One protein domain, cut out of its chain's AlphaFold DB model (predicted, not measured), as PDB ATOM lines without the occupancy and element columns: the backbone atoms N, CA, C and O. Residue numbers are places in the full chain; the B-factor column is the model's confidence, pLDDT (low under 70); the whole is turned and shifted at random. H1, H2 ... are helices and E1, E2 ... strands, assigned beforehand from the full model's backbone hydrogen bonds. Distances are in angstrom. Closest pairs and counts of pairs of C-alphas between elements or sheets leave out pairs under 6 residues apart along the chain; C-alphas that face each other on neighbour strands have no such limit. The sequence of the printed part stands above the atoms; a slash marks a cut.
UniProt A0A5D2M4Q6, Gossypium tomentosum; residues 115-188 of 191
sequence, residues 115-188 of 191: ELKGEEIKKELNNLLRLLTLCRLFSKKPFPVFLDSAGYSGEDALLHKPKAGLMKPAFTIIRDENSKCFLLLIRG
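AT A GLANCE: This is residues 115 to 188 of the 191 residues of a protein of Gossypium tomentosum (UniProt A0A5D2M4Q6). What shape do these atoms make? A small sheet of three strands, E1, E2 and E3, meets a helical hairpin, in which the long helix H1 grazes the sheet with its later residues, 131 to 140, mostly at E3, and the short H2 folds back beside H1's residues 134 to 138. The other end of H1 sticks out as an arm, residues 117 to 124, of which 119 to 124 belong to H1. What are the parts and the size? The 74 printed residues hold two named helices and then three strands, H1 H2 E1 E2 E3, of mixed class; the sheet's order is E1, E2, E3, antiparallel throughout. The whole is elongated, 44 by 26 by 19 A, and only just loose, close to compact, with a radius of gyration of the C-alphas of 13.9 A.

HOW THE PARTS SIT: How is the sheet joined? E1, residues 157 to 161, E2, residues 170 to 176, and E3, residues 181 to 187, form a meander, each strand the antiparallel neighbour of the one before. In the hairpin of E1 and E2, at 174 degrees, N 161 and O 171 are within hydrogen-bond range at 2.8 A; in that of E2 and E3, at 160 degrees, N 183 and O 174 are so at 2.8 A. How do the helices stand? H1, residues 119 to 140, is on the sheet but only grazes it, with residues 131 to 140; its closest C-alphas to E3 are those of Ser 139 and Arg 187, 6.3 A apart. H2, residues 143 to 150, touches H1's residues 134 to 138 alone, at a shallow tilt of 22 degrees, opposite ways, as a helical hairpin; the closest C-alphas are those of Leu 137 and Phe 146, 5.7 A. Is H2 on the sheet? It is only just not on it, with 4 pairs of C-alphas within 10 A, and it is apart from E2 and E3. Are the helix backbones in order? In H1 and H2 every O i to N i+4 pair is within hydrogen-bond range.

IN THESE COORDINATES: Where do the strands run? E1 covers 10.6 A, E2 19.1 A and E3 19.3 A from first to last C-alpha; E3 ends at C-alpha 187, (53.778, 29.558, 22.455). Where do the helices run? H1 begins at C-alpha 119, (22.109, 28.127, 25.196), and covers 31.4 A; H2 covers 10.4 A and ends at C-alpha 150, (42.588, 23.197, 13.232).

THE WHOLE: How far does it reach? The two C-alphas farthest apart, those of Lys 117 and Leu 166, are 44.8 A apart. Are there cuts or long links? The printed part has no cut and no long link. Where is confidence low? The mean pLDDT of the printed part is 90.4, and residues 166 to 167 are under 70.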
ATOM      1  N   GLU A 115      24.399  22.346  37.397       81.31
ATOM      2  CA  GLU A 115      24.379  22.264  35.938       81.31
ATOM      3  C   GLU A 115      24.244  23.668  35.327       81.31
ATOM      4  O   GLU A 115      23.286  24.397  35.600       81.31
ATOM      5  N   LEU A 116      25.187  24.034  34.457       82.06
ATOM      6  CA  LEU A 116      25.110  25.268  33.681       82.06
ATOM      7  C   LEU A 116      24.028  25.134  32.601       82.06
ATOM      8  O   LEU A 116      24.195  24.431  31.600       82.06
ATOM      9  N   LYS A 117      22.904  25.822  32.808       85.50
ATOM     10  CA  LYS A 117      21.763  25.858  31.885       85.50
ATOM     11  C   LYS A 117      21.776  27.145  31.067       85.50
ATOM     12  O   LYS A 117      22.175  28.193  31.555       85.50
ATOM     13  N   GLY A 118      21.292  27.062  29.831       91.00
ATOM     14  CA  GLY A 118      21.232  28.193  28.907       91.00
ATOM     15  C   GLY A 118      22.048  27.946  27.643       91.00
ATOM     16  O   GLY A 118      23.162  27.424  27.680       91.00
ATOM     17  N   GLU A 119      21.467  28.299  26.501       92.31
ATOM     18  CA  GLU A 119      22.109  28.127  25.196       92.31
ATOM     19  C   GLU A 119      23.326  29.049  25.034       92.31
ATOM     20  O   GLU A 119      24.333  28.650  24.452       92.31
ATOM     21  N   GLU A 120      23.265  30.253  25.607       92.44
ATOM     22  CA  GLU A 120      24.355  31.235  25.579       92.44
ATOM     23  C   GLU A 120      25.604  30.726  26.305       92.44
ATOM     24  O   GLU A 120      26.683  30.702  25.717       92.44
ATOM     25  N   ILE A 121      25.446  30.206  27.530       91.06
ATOM     26  CA  ILE A 121      26.560  29.652  28.316       91.06
ATOM     27  C   ILE A 121      27.204  28.473  27.580       91.06
ATOM     28  O   ILE A 121      28.426  28.356  27.524       91.06
ATOM     29  N   LYS A 122      26.396  27.607  26.953       90.38
ATOM     30  CA  LYS A 122      26.911  26.489  26.147       90.38
ATOM     31  C   LYS A 122      27.709  26.980  24.939       90.38
ATOM     32  O   LYS A 122      28.766  26.422  24.645       90.38
ATOM     33  N   LYS A 123      27.232  28.016  24.242       92.31
ATOM     34  CA  LYS A 123      27.956  28.633  23.115       92.31
ATOM     35  C   LYS A 123      29.289  29.226  23.568       92.31
ATOM     36  O   LYS A 123      30.302  28.982  22.916       92.31
ATOM     37  N   GLU A 124      29.304  29.938  24.690       93.00
ATOM     38  CA  GLU A 124      30.526  30.514  25.256       93.00
ATOM     39  C   GLU A 124      31.530  29.427  25.665       93.00
ATOM     40  O   GLU A 124      32.697  29.480  25.272       93.00
ATOM     41  N   LEU A 125      31.069  28.383  26.358       92.88
ATOM     42  CA  LEU A 125      31.915  27.267  26.777       92.88
ATOM     43  C   LEU A 125      32.507  26.519  25.574       92.88
ATOM     44  O   LEU A 125      33.694  26.187  25.573       92.88
ATOM     45  N   ASN A 126      31.713  26.311  24.521       92.31
ATOM     46  CA  ASN A 126      32.189  25.727  23.267       92.31
ATOM     47  C   ASN A 126      33.241  26.613  22.586       92.31
ATOM     48  O   ASN A 126      34.228  26.096  22.060       92.31
ATOM     49  N   ASN A 127      33.073  27.938  22.621       93.44
ATOM     50  CA  ASN A 127      34.067  28.865  22.087       93.44
ATOM     51  C   ASN A 127      35.385  28.791  22.880       93.44
ATOM     52  O   ASN A 127      36.454  28.632  22.292       93.44
ATOM     53  N   LEU A 128      35.318  28.808  24.214       94.38
ATOM     54  CA  LEU A 128      36.496  28.654  25.076       94.38
ATOM     55  C   LEU A 128      37.202  27.313  24.839       94.38
ATOM     56  O   LEU A 128      38.428  27.269  24.710       94.38
ATOM     57  N   LEU A 129      36.442  26.223  24.714       94.81
ATOM     58  CA  LEU A 129      36.984  24.904  24.395       94.81
ATOM     59  C   LEU A 129      37.681  24.890  23.027       94.81
ATOM     60  O   LEU A 129      38.759  24.297  22.894       94.81
ATOM     61  N   ARG A 130      37.109  25.568  22.024       94.75
ATOM     62  CA  ARG A 130      37.729  25.727  20.703       94.75
ATOM     63  C   ARG A 130      39.075  26.436  20.822       94.75
ATOM     64  O   ARG A 130      40.078  25.909  20.343       94.75
ATOM     65  N   LEU A 131      39.126  27.576  21.515       94.31
ATOM     66  CA  LEU A 131      40.359  28.345  21.722       94.31
ATOM     67  C   LEU A 131      41.430  27.528  22.462       94.31
ATOM     68  O   LEU A 131      42.585  27.486  22.036       94.31
ATOM     69  N   LEU A 132      41.052  26.803  23.519       94.31
ATOM     70  CA  LEU A 132      41.966  25.916  24.248       94.31
ATOM     71  C   LEU A 132      42.500  24.779  23.370       94.31
ATOM     72  O   LEU A 132      43.676  24.415  23.462       94.31
ATOM     73  N   THR A 133      41.651  24.227  22.506       94.31
ATOM     74  CA  THR A 133      42.043  23.181  21.560       94.31
ATOM     75  C   THR A 133      43.047  23.717  20.546       94.31
ATOM     76  O   THR A 133      44.074  23.075  20.324       94.31
ATOM     77  N   LEU A 134      42.828  24.921  20.009       94.06
ATOM     78  CA  LEU A 134      43.783  25.587  19.120       94.06
ATOM     79  C   LEU A 134      45.137  25.807  19.804       94.06
ATOM     80  O   LEU A 134      46.168  25.416  19.255       94.06
ATOM     81  N   CYS A 135      45.146  26.329  21.034       92.56
ATOM     82  CA  CYS A 135      46.373  26.498  21.819       92.56
ATOM     83  C   CYS A 135      47.105  25.163  22.039       92.56
ATOM     84  O   CYS A 135      48.325  25.075  21.872       92.56
ATOM     85  N   ARG A 136      46.368  24.095  22.370       93.19
ATOM     86  CA  ARG A 136      46.930  22.747  22.547       93.19
ATOM     87  C   ARG A 136      47.550  22.222  21.251       93.19
ATOM     88  O   ARG A 136      48.652  21.670  21.297       93.19
ATOM     89  N   LEU A 137      46.857  22.362  20.120       93.19
ATOM     90  CA  LEU A 137      47.339  21.906  18.816       93.19
ATOM     91  C   LEU A 137      48.595  22.676  18.399       93.19
ATOM     92  O   LEU A 137      49.598  22.044  18.074       93.19
ATOM     93  N   PHE A 138      48.578  24.006  18.513       91.75
ATOM     94  CA  PHE A 138      49.727  24.866  18.220       91.75
ATOM     95  C   PHE A 138      50.944  24.542  19.103       91.75
ATOM     96  O   PHE A 138      52.090  24.616  18.663       91.75
ATOM     97  N   SER A 139      50.712  24.127  20.353       88.00
ATOM     98  CA  SER A 139      51.795  23.730  21.253       88.00
ATOM     99  C   SER A 139      52.414  22.372  20.911       88.00
ATOM    100  O   SER A 139      53.607  22.191  21.161       88.00
ATOM    101  N   LYS A 140      51.622  21.406  20.428       88.19
ATOM    102  CA  LYS A 140      52.040  19.995  20.312       88.19
ATOM    103  C   LYS A 140      52.368  19.543  18.893       88.19
ATOM    104  O   LYS A 140      53.115  18.580  18.743       88.19
ATOM    105  N   LYS A 141      51.792  20.174  17.870       89.81
ATOM    106  CA  LYS A 141      51.927  19.735  16.477       89.81
ATOM    107  C   LYS A 141      52.882  20.642  15.688       89.81
ATOM    108  O   LYS A 141      52.979  21.831  15.994       89.81
ATOM    109  N   PRO A 142      53.578  20.111  14.665       90.81
ATOM    110  CA  PRO A 142      54.255  20.938  13.667       90.81
ATOM    111  C   PRO A 142      53.267  21.891  12.989       90.81
ATOM    112  O   PRO A 142      52.099  21.545  12.835       90.81
ATOM    113  N   PHE A 143      53.736  23.061  12.549       91.94
ATOM    114  CA  PHE A 143      52.853  24.129  12.070       91.94
ATOM    115  C   PHE A 143      51.902  23.722  10.923       91.94
ATOM    116  O   PHE A 143      50.709  23.968  11.074       91.94
ATOM    117  N   PRO A 144      52.341  23.029   9.850       93.50
ATOM    118  CA  PRO A 144      51.422  22.591   8.792       93.50
ATOM    119  C   PRO A 144      50.346  21.627   9.311       93.50
ATOM    120  O   PRO A 144      49.161  21.831   9.097       93.50
ATOM    121  N   VAL A 145      50.752  20.641  10.117       94.31
ATOM    122  CA  VAL A 145      49.833  19.657  10.716       94.31
ATOM    123  C   VAL A 145      48.860  20.326  11.691       94.31
ATOM    124  O   VAL A 145      47.727  19.875  11.855       94.31
ATOM    125  N   PHE A 146      49.303  21.381  12.379       94.56
ATOM    126  CA  PHE A 146      48.448  22.207  13.224       94.56
ATOM    127  C   PHE A 146      47.346  22.880  12.401       94.56
ATOM    128  O   PHE A 146      46.194  22.756  12.809       94.56
ATOM    129  N   LEU A 147      47.679  23.532  11.281       94.81
ATOM    130  CA  LEU A 147      46.702  24.204  10.420       94.81
ATOM    131  C   LEU A 147      45.645  23.209   9.931       94.81
ATOM    132  O   LEU A 147      44.464  23.396  10.226       94.81
ATOM    133  N   ASP A 148      46.080  22.082   9.362       94.81
ATOM    134  CA  ASP A 148      45.179  21.029   8.876       94.81
ATOM    135  C   ASP A 148      44.262  20.499   9.993       94.81
ATOM    136  O   ASP A 148      43.058  20.333   9.817       94.81
ATOM    137  N   SER A 149      44.818  20.270  11.190       93.81
ATOM    138  CA  SER A 149      44.052  19.770  12.345       93.81
ATOM    139  C   SER A 149      43.087  20.799  12.930       93.81
ATOM    140  O   SER A 149      42.135  20.423  13.610       93.81
ATOM    141  N   ALA A 150      43.392  22.082  12.758       92.75
ATOM    142  CA  ALA A 150      42.588  23.197  13.232       92.75
ATOM    143  C   ALA A 150      41.536  23.639  12.201       92.75
ATOM    144  O   ALA A 150      40.693  24.467  12.536       92.75
ATOM    145  N   GLY A 151      41.565  23.074  10.988       93.50
ATOM    146  CA  GLY A 151      40.679  23.452   9.890       93.50
ATOM    147  C   GLY A 151      41.073  24.766   9.212       93.50
ATOM    148  O   GLY A 151      40.213  25.409   8.621       93.50
ATOM    149  N   TYR A 152      42.342  25.168   9.319       94.56
ATOM    150  CA  TYR A 152      42.892  26.342   8.643       94.56
ATOM    151  C   TYR A 152      43.763  25.926   7.462       94.56
ATOM    152  O   TYR A 152      44.416  24.884   7.480       94.56
ATOM    153  N   SER A 153      43.805  26.782   6.453       93.25
ATOM    154  CA  SER A 153      44.720  26.686   5.324       93.25
ATOM    155  C   SER A 153      45.995  27.501   5.572       93.25
ATOM    156  O   SER A 153      46.099  28.287   6.519       93.25
ATOM    157  N   GLY A 154      46.988  27.342   4.696       91.62
ATOM    158  CA  GLY A 154      48.181  28.191   4.710       91.62
ATOM    159  C   GLY A 154      47.883  29.672   4.442       91.62
ATOM    160  O   GLY A 154      48.615  30.526   4.932       91.62
ATOM    161  N   GLU A 155      46.807  29.979   3.712       92.38
ATOM    162  CA  GLU A 155      46.403  31.349   3.361       92.38
ATOM    163  C   GLU A 155      45.792  32.098   4.553       92.38
ATOM    164  O   GLU A 155      45.913  33.319   4.661       92.38
ATOM    165  N   ASP A 156      45.210  31.357   5.498       94.12
ATOM    166  CA  ASP A 156      44.644  31.918   6.728       94.12
ATOM    167  C   ASP A 156      45.736  32.383   7.705       94.12
ATOM    168  O   ASP A 156      45.491  33.214   8.588       94.12
ATOM    169  N   ALA A 157      46.962  31.869   7.559       94.50
ATOM    170  CA  ALA A 157      48.107  32.226   8.383       94.50
ATOM    171  C   ALA A 157      48.791  33.504   7.870       94.50
ATOM    172  O   ALA A 157      49.715  33.469   7.061       94.50
ATOM    173  N   LEU A 158      48.385  34.649   8.417       94.25
ATOM    174  CA  LEU A 158      48.915  35.963   8.030       94.25
ATOM    175  C   LEU A 158      50.383  36.164   8.421       94.25
ATOM    176  O   LEU A 158      51.149  36.817   7.716       94.25
ATOM    177  N   LEU A 159      50.767  35.653   9.591       93.50
ATOM    178  CA  LEU A 159      52.124  35.781  10.106       93.50
ATOM    179  C   LEU A 159      52.463  34.568  10.953       93.50
ATOM    180  O   LEU A 159      51.727  34.237  11.877       93.50
ATOM    181  N   HIS A 160      53.618  33.963  10.695       92.31
ATOM    182  CA  HIS A 160      54.106  32.829  11.463       92.31
ATOM    183  C   HIS A 160      55.556  33.041  11.907       92.31
ATOM    184  O   HIS A 160      56.461  33.210  11.088       92.31
ATOM    185  N   LYS A 161      55.792  33.007  13.222       90.50
ATOM    186  CA  LYS A 161      57.125  32.997  13.834       90.50
ATOM    187  C   LYS A 161      57.349  31.668  14.568       90.50
ATOM    188  O   LYS A 161      56.943  31.544  15.724       90.50
ATOM    189  N   PRO A 162      58.020  30.686  13.931       81.75
ATOM    190  CA  PRO A 162      58.141  29.323  14.458       81.75
ATOM    191  C   PRO A 162      59.086  29.198  15.656       81.75
ATOM    192  O   PRO A 162      58.885  28.357  16.530       81.75
ATOM    193  N   LYS A 163      60.168  29.986  15.679       78.38
ATOM    194  CA  LYS A 163      61.248  29.820  16.655       78.38
ATOM    195  C   LYS A 163      61.036  30.744  17.845       78.38
ATOM    196  O   LYS A 163      61.100  31.962  17.702       78.38
ATOM    197  N   ALA A 164      60.844  30.138  19.013       77.94
ATOM    198  CA  ALA A 164      60.958  30.842  20.277       77.94
ATOM    199  C   ALA A 164      62.449  31.065  20.578       77.94
ATOM    200  O   ALA A 164      63.263  30.155  20.421       77.94
ATOM    201  N   GLY A 165      62.806  32.279  20.976       70.25
ATOM    202  CA  GLY A 165      64.131  32.642  21.463       70.25
ATOM    203  C   GLY A 165      64.057  33.138  22.901       70.25
ATOM    204  O   GLY A 165      62.976  33.269  23.477       70.25
ATOM    205  N   LEU A 166      65.209  33.462  23.482       69.06
ATOM    206  CA  LEU A 166      65.264  34.062  24.812       69.06
ATOM    207  C   LEU A 166      64.483  35.386  24.805       69.06
ATOM    208  O   LEU A 166      64.812  36.284  24.029       69.06
ATOM    209  N   MET A 167      63.418  35.472  25.607       69.94
ATOM    210  CA  MET A 167      62.478  36.608  25.639       69.94
ATOM    211  C   MET A 167      61.748  36.892  24.309       69.94
ATOM    212  O   MET A 167      61.216  37.983  24.109       69.94
ATOM    213  N   LYS A 168      61.698  35.923  23.385       79.19
ATOM    214  CA  LYS A 168      60.979  36.038  22.108       79.19
ATOM    215  C   LYS A 168      60.043  34.842  21.946       79.19
ATOM    216  O   LYS A 168      60.524  33.766  21.592       79.19
ATOM    217  N   PRO A 169      58.735  34.982  22.203       82.75
ATOM    218  CA  PRO A 169      57.827  33.858  22.048       82.75
ATOM    219  C   PRO A 169      57.688  33.472  20.573       82.75
ATOM    220  O   PRO A 169      57.781  34.320  19.679       82.75
ATOM    221  N   ALA A 170      57.436  32.190  20.324       88.88
ATOM    222  CA  ALA A 170      56.924  31.766  19.029       88.88
ATOM    223  C   ALA A 170      55.452  32.170  18.955       88.88
ATOM    224  O   ALA A 170      54.722  32.028  19.937       88.88
ATOM    225  N   PHE A 171      55.002  32.680  17.815       93.19
ATOM    226  CA  PHE A 171      53.607  33.069  17.669       93.19
ATOM    227  C   PHE A 171      53.124  32.944  16.233       93.19
ATOM    228  O   PHE A 171      53.918  32.906  15.292       93.19
ATOM    229  N   THR A 172      51.810  32.890  16.072       95.12
ATOM    230  CA  THR A 172      51.162  32.945  14.767       95.12
ATOM    231  C   THR A 172      49.915  33.816  14.843       95.12
ATOM    232  O   THR A 172      49.243  33.844  15.875       95.12
ATOM    233  N   ILE A 173      49.629  34.538  13.763       96.44
ATOM    234  CA  ILE A 173      48.388  35.292  13.578       96.44
ATOM    235  C   ILE A 173      47.586  34.578  12.499       96.44
ATOM    236  O   ILE A 173      48.098  34.368  11.398       96.44
ATOM    237  N   ILE A 174      46.357  34.200  12.830       96.69
ATOM    238  CA  ILE A 174      45.441  33.497  11.931       96.69
ATOM    239  C   ILE A 174      44.202  34.354  11.723       96.69
ATOM    240  O   ILE A 174      43.662  34.912  12.679       96.69
ATOM    241  N   ARG A 175      43.749  34.455  10.479       96.31
ATOM    242  CA  ARG A 175      42.440  35.002  10.138       96.31
ATOM    243  C   ARG A 175      41.389  33.917  10.361       96.31
ATOM    244  O   ARG A 175      41.398  32.903   9.680       96.31
ATOM    245  N   ASP A 176      40.486  34.135  11.310       95.00
ATOM    246  CA  ASP A 176      39.386  33.213  11.585       95.00
ATOM    247  C   ASP A 176      38.080  33.765  11.010       95.00
ATOM    248  O   ASP A 176      37.430  34.628  11.608       95.00
ATOM    249  N   GLU A 177      37.691  33.274   9.834       91.31
ATOM    250  CA  GLU A 177      36.487  33.748   9.141       91.31
ATOM    251  C   GLU A 177      35.203  33.403   9.899       91.31
ATOM    252  O   GLU A 177      34.280  34.217   9.960       91.31
ATOM    253  N   ASN A 178      35.186  32.245  10.564       87.75
ATOM    254  CA  ASN A 178      34.042  31.766  11.338       87.75
ATOM    255  C   ASN A 178      33.655  32.737  12.457       87.75
ATOM    256  O   ASN A 178      32.473  32.975  12.699       87.75
ATOM    257  N   SER A 179      34.652  33.315  13.127       87.94
ATOM    258  CA  SER A 179      34.435  34.247  14.244       87.94
ATOM    259  C   SER A 179      34.661  35.704  13.857       87.94
ATOM    260  O   SER A 179      34.552  36.580  14.714       87.94
ATOM    261  N   LYS A 180      34.977  35.967  12.580       93.06
ATOM    262  CA  LYS A 180      35.288  37.295  12.034       93.06
ATOM    263  C   LYS A 180      36.350  38.034  12.859       93.06
ATOM    264  O   LYS A 180      36.209  39.224  13.137       93.06
ATOM    265  N   CYS A 181      37.404  37.331  13.274       93.94
ATOM    266  CA  CYS A 181      38.460  37.895  14.112       93.94
ATOM    267  C   CYS A 181      39.856  37.407  13.701       93.94
ATOM    268  O   CYS A 181      40.010  36.483  12.903       93.94
ATOM    269  N   PHE A 182      40.887  38.045  14.259       96.12
ATOM    270  CA  PHE A 182      42.263  37.569  14.158       96.12
ATOM    271  C   PHE A 182      42.661  36.873  15.456       96.12
ATOM    272  O   PHE A 182      42.554  37.450  16.539       96.12
ATOM    273  N   LEU A 183      43.145  35.641  15.341       95.50
ATOM    274  CA  LEU A 183      43.623  34.847  16.463       95.50
ATOM    275  C   LEU A 183      45.138  34.984  16.576       95.50
ATOM    276  O   LEU A 183      45.877  34.586  15.677       95.50
ATOM    277  N   LEU A 184      45.596  35.517  17.707       95.50
ATOM    278  CA  LEU A 184      47.003  35.531  18.088       95.50
ATOM    279  C   LEU A 184      47.287  34.336  19.000       95.50
ATOM    280  O   LEU A 184      46.889  34.319  20.165       95.50
ATOM    281  N   LEU A 185      48.004  33.345  18.480       93.88
ATOM    282  CA  LEU A 185      48.446  32.184  19.246       93.88
ATOM    283  C   LEU A 185      49.904  32.372  19.640       93.88
ATOM    284  O   LEU A 185      50.763  32.551  18.779       93.88
ATOM    285  N   ILE A 186      50.183  32.309  20.939       91.69
ATOM    286  CA  ILE A 186      51.521  32.497  21.499       91.69
ATOM    287  C   ILE A 186      51.949  31.196  22.168       91.69
ATOM    288  O   ILE A 186      51.239  30.656  23.016       91.69
ATOM    289  N   ARG A 187      53.129  30.695  21.803       85.31
ATOM    290  CA  ARG A 187      53.778  29.558  22.455       85.31
ATOM    291  C   ARG A 187      54.981  30.059  23.245       85.31
ATOM    292  O   ARG A 187      55.823  30.793  22.723       85.31
ATOM    293  N   GLY A 188      55.061  29.621  24.499       74.25
ATOM    294  CA  GLY A 188      56.224  29.846  25.354       74.25
ATOM    295  C   GLY A 188      57.502  29.210  24.794       74.25
ATOM    296  O   GLY A 188      57.487  28.451  23.819       74.25
TER     297      GLY A 188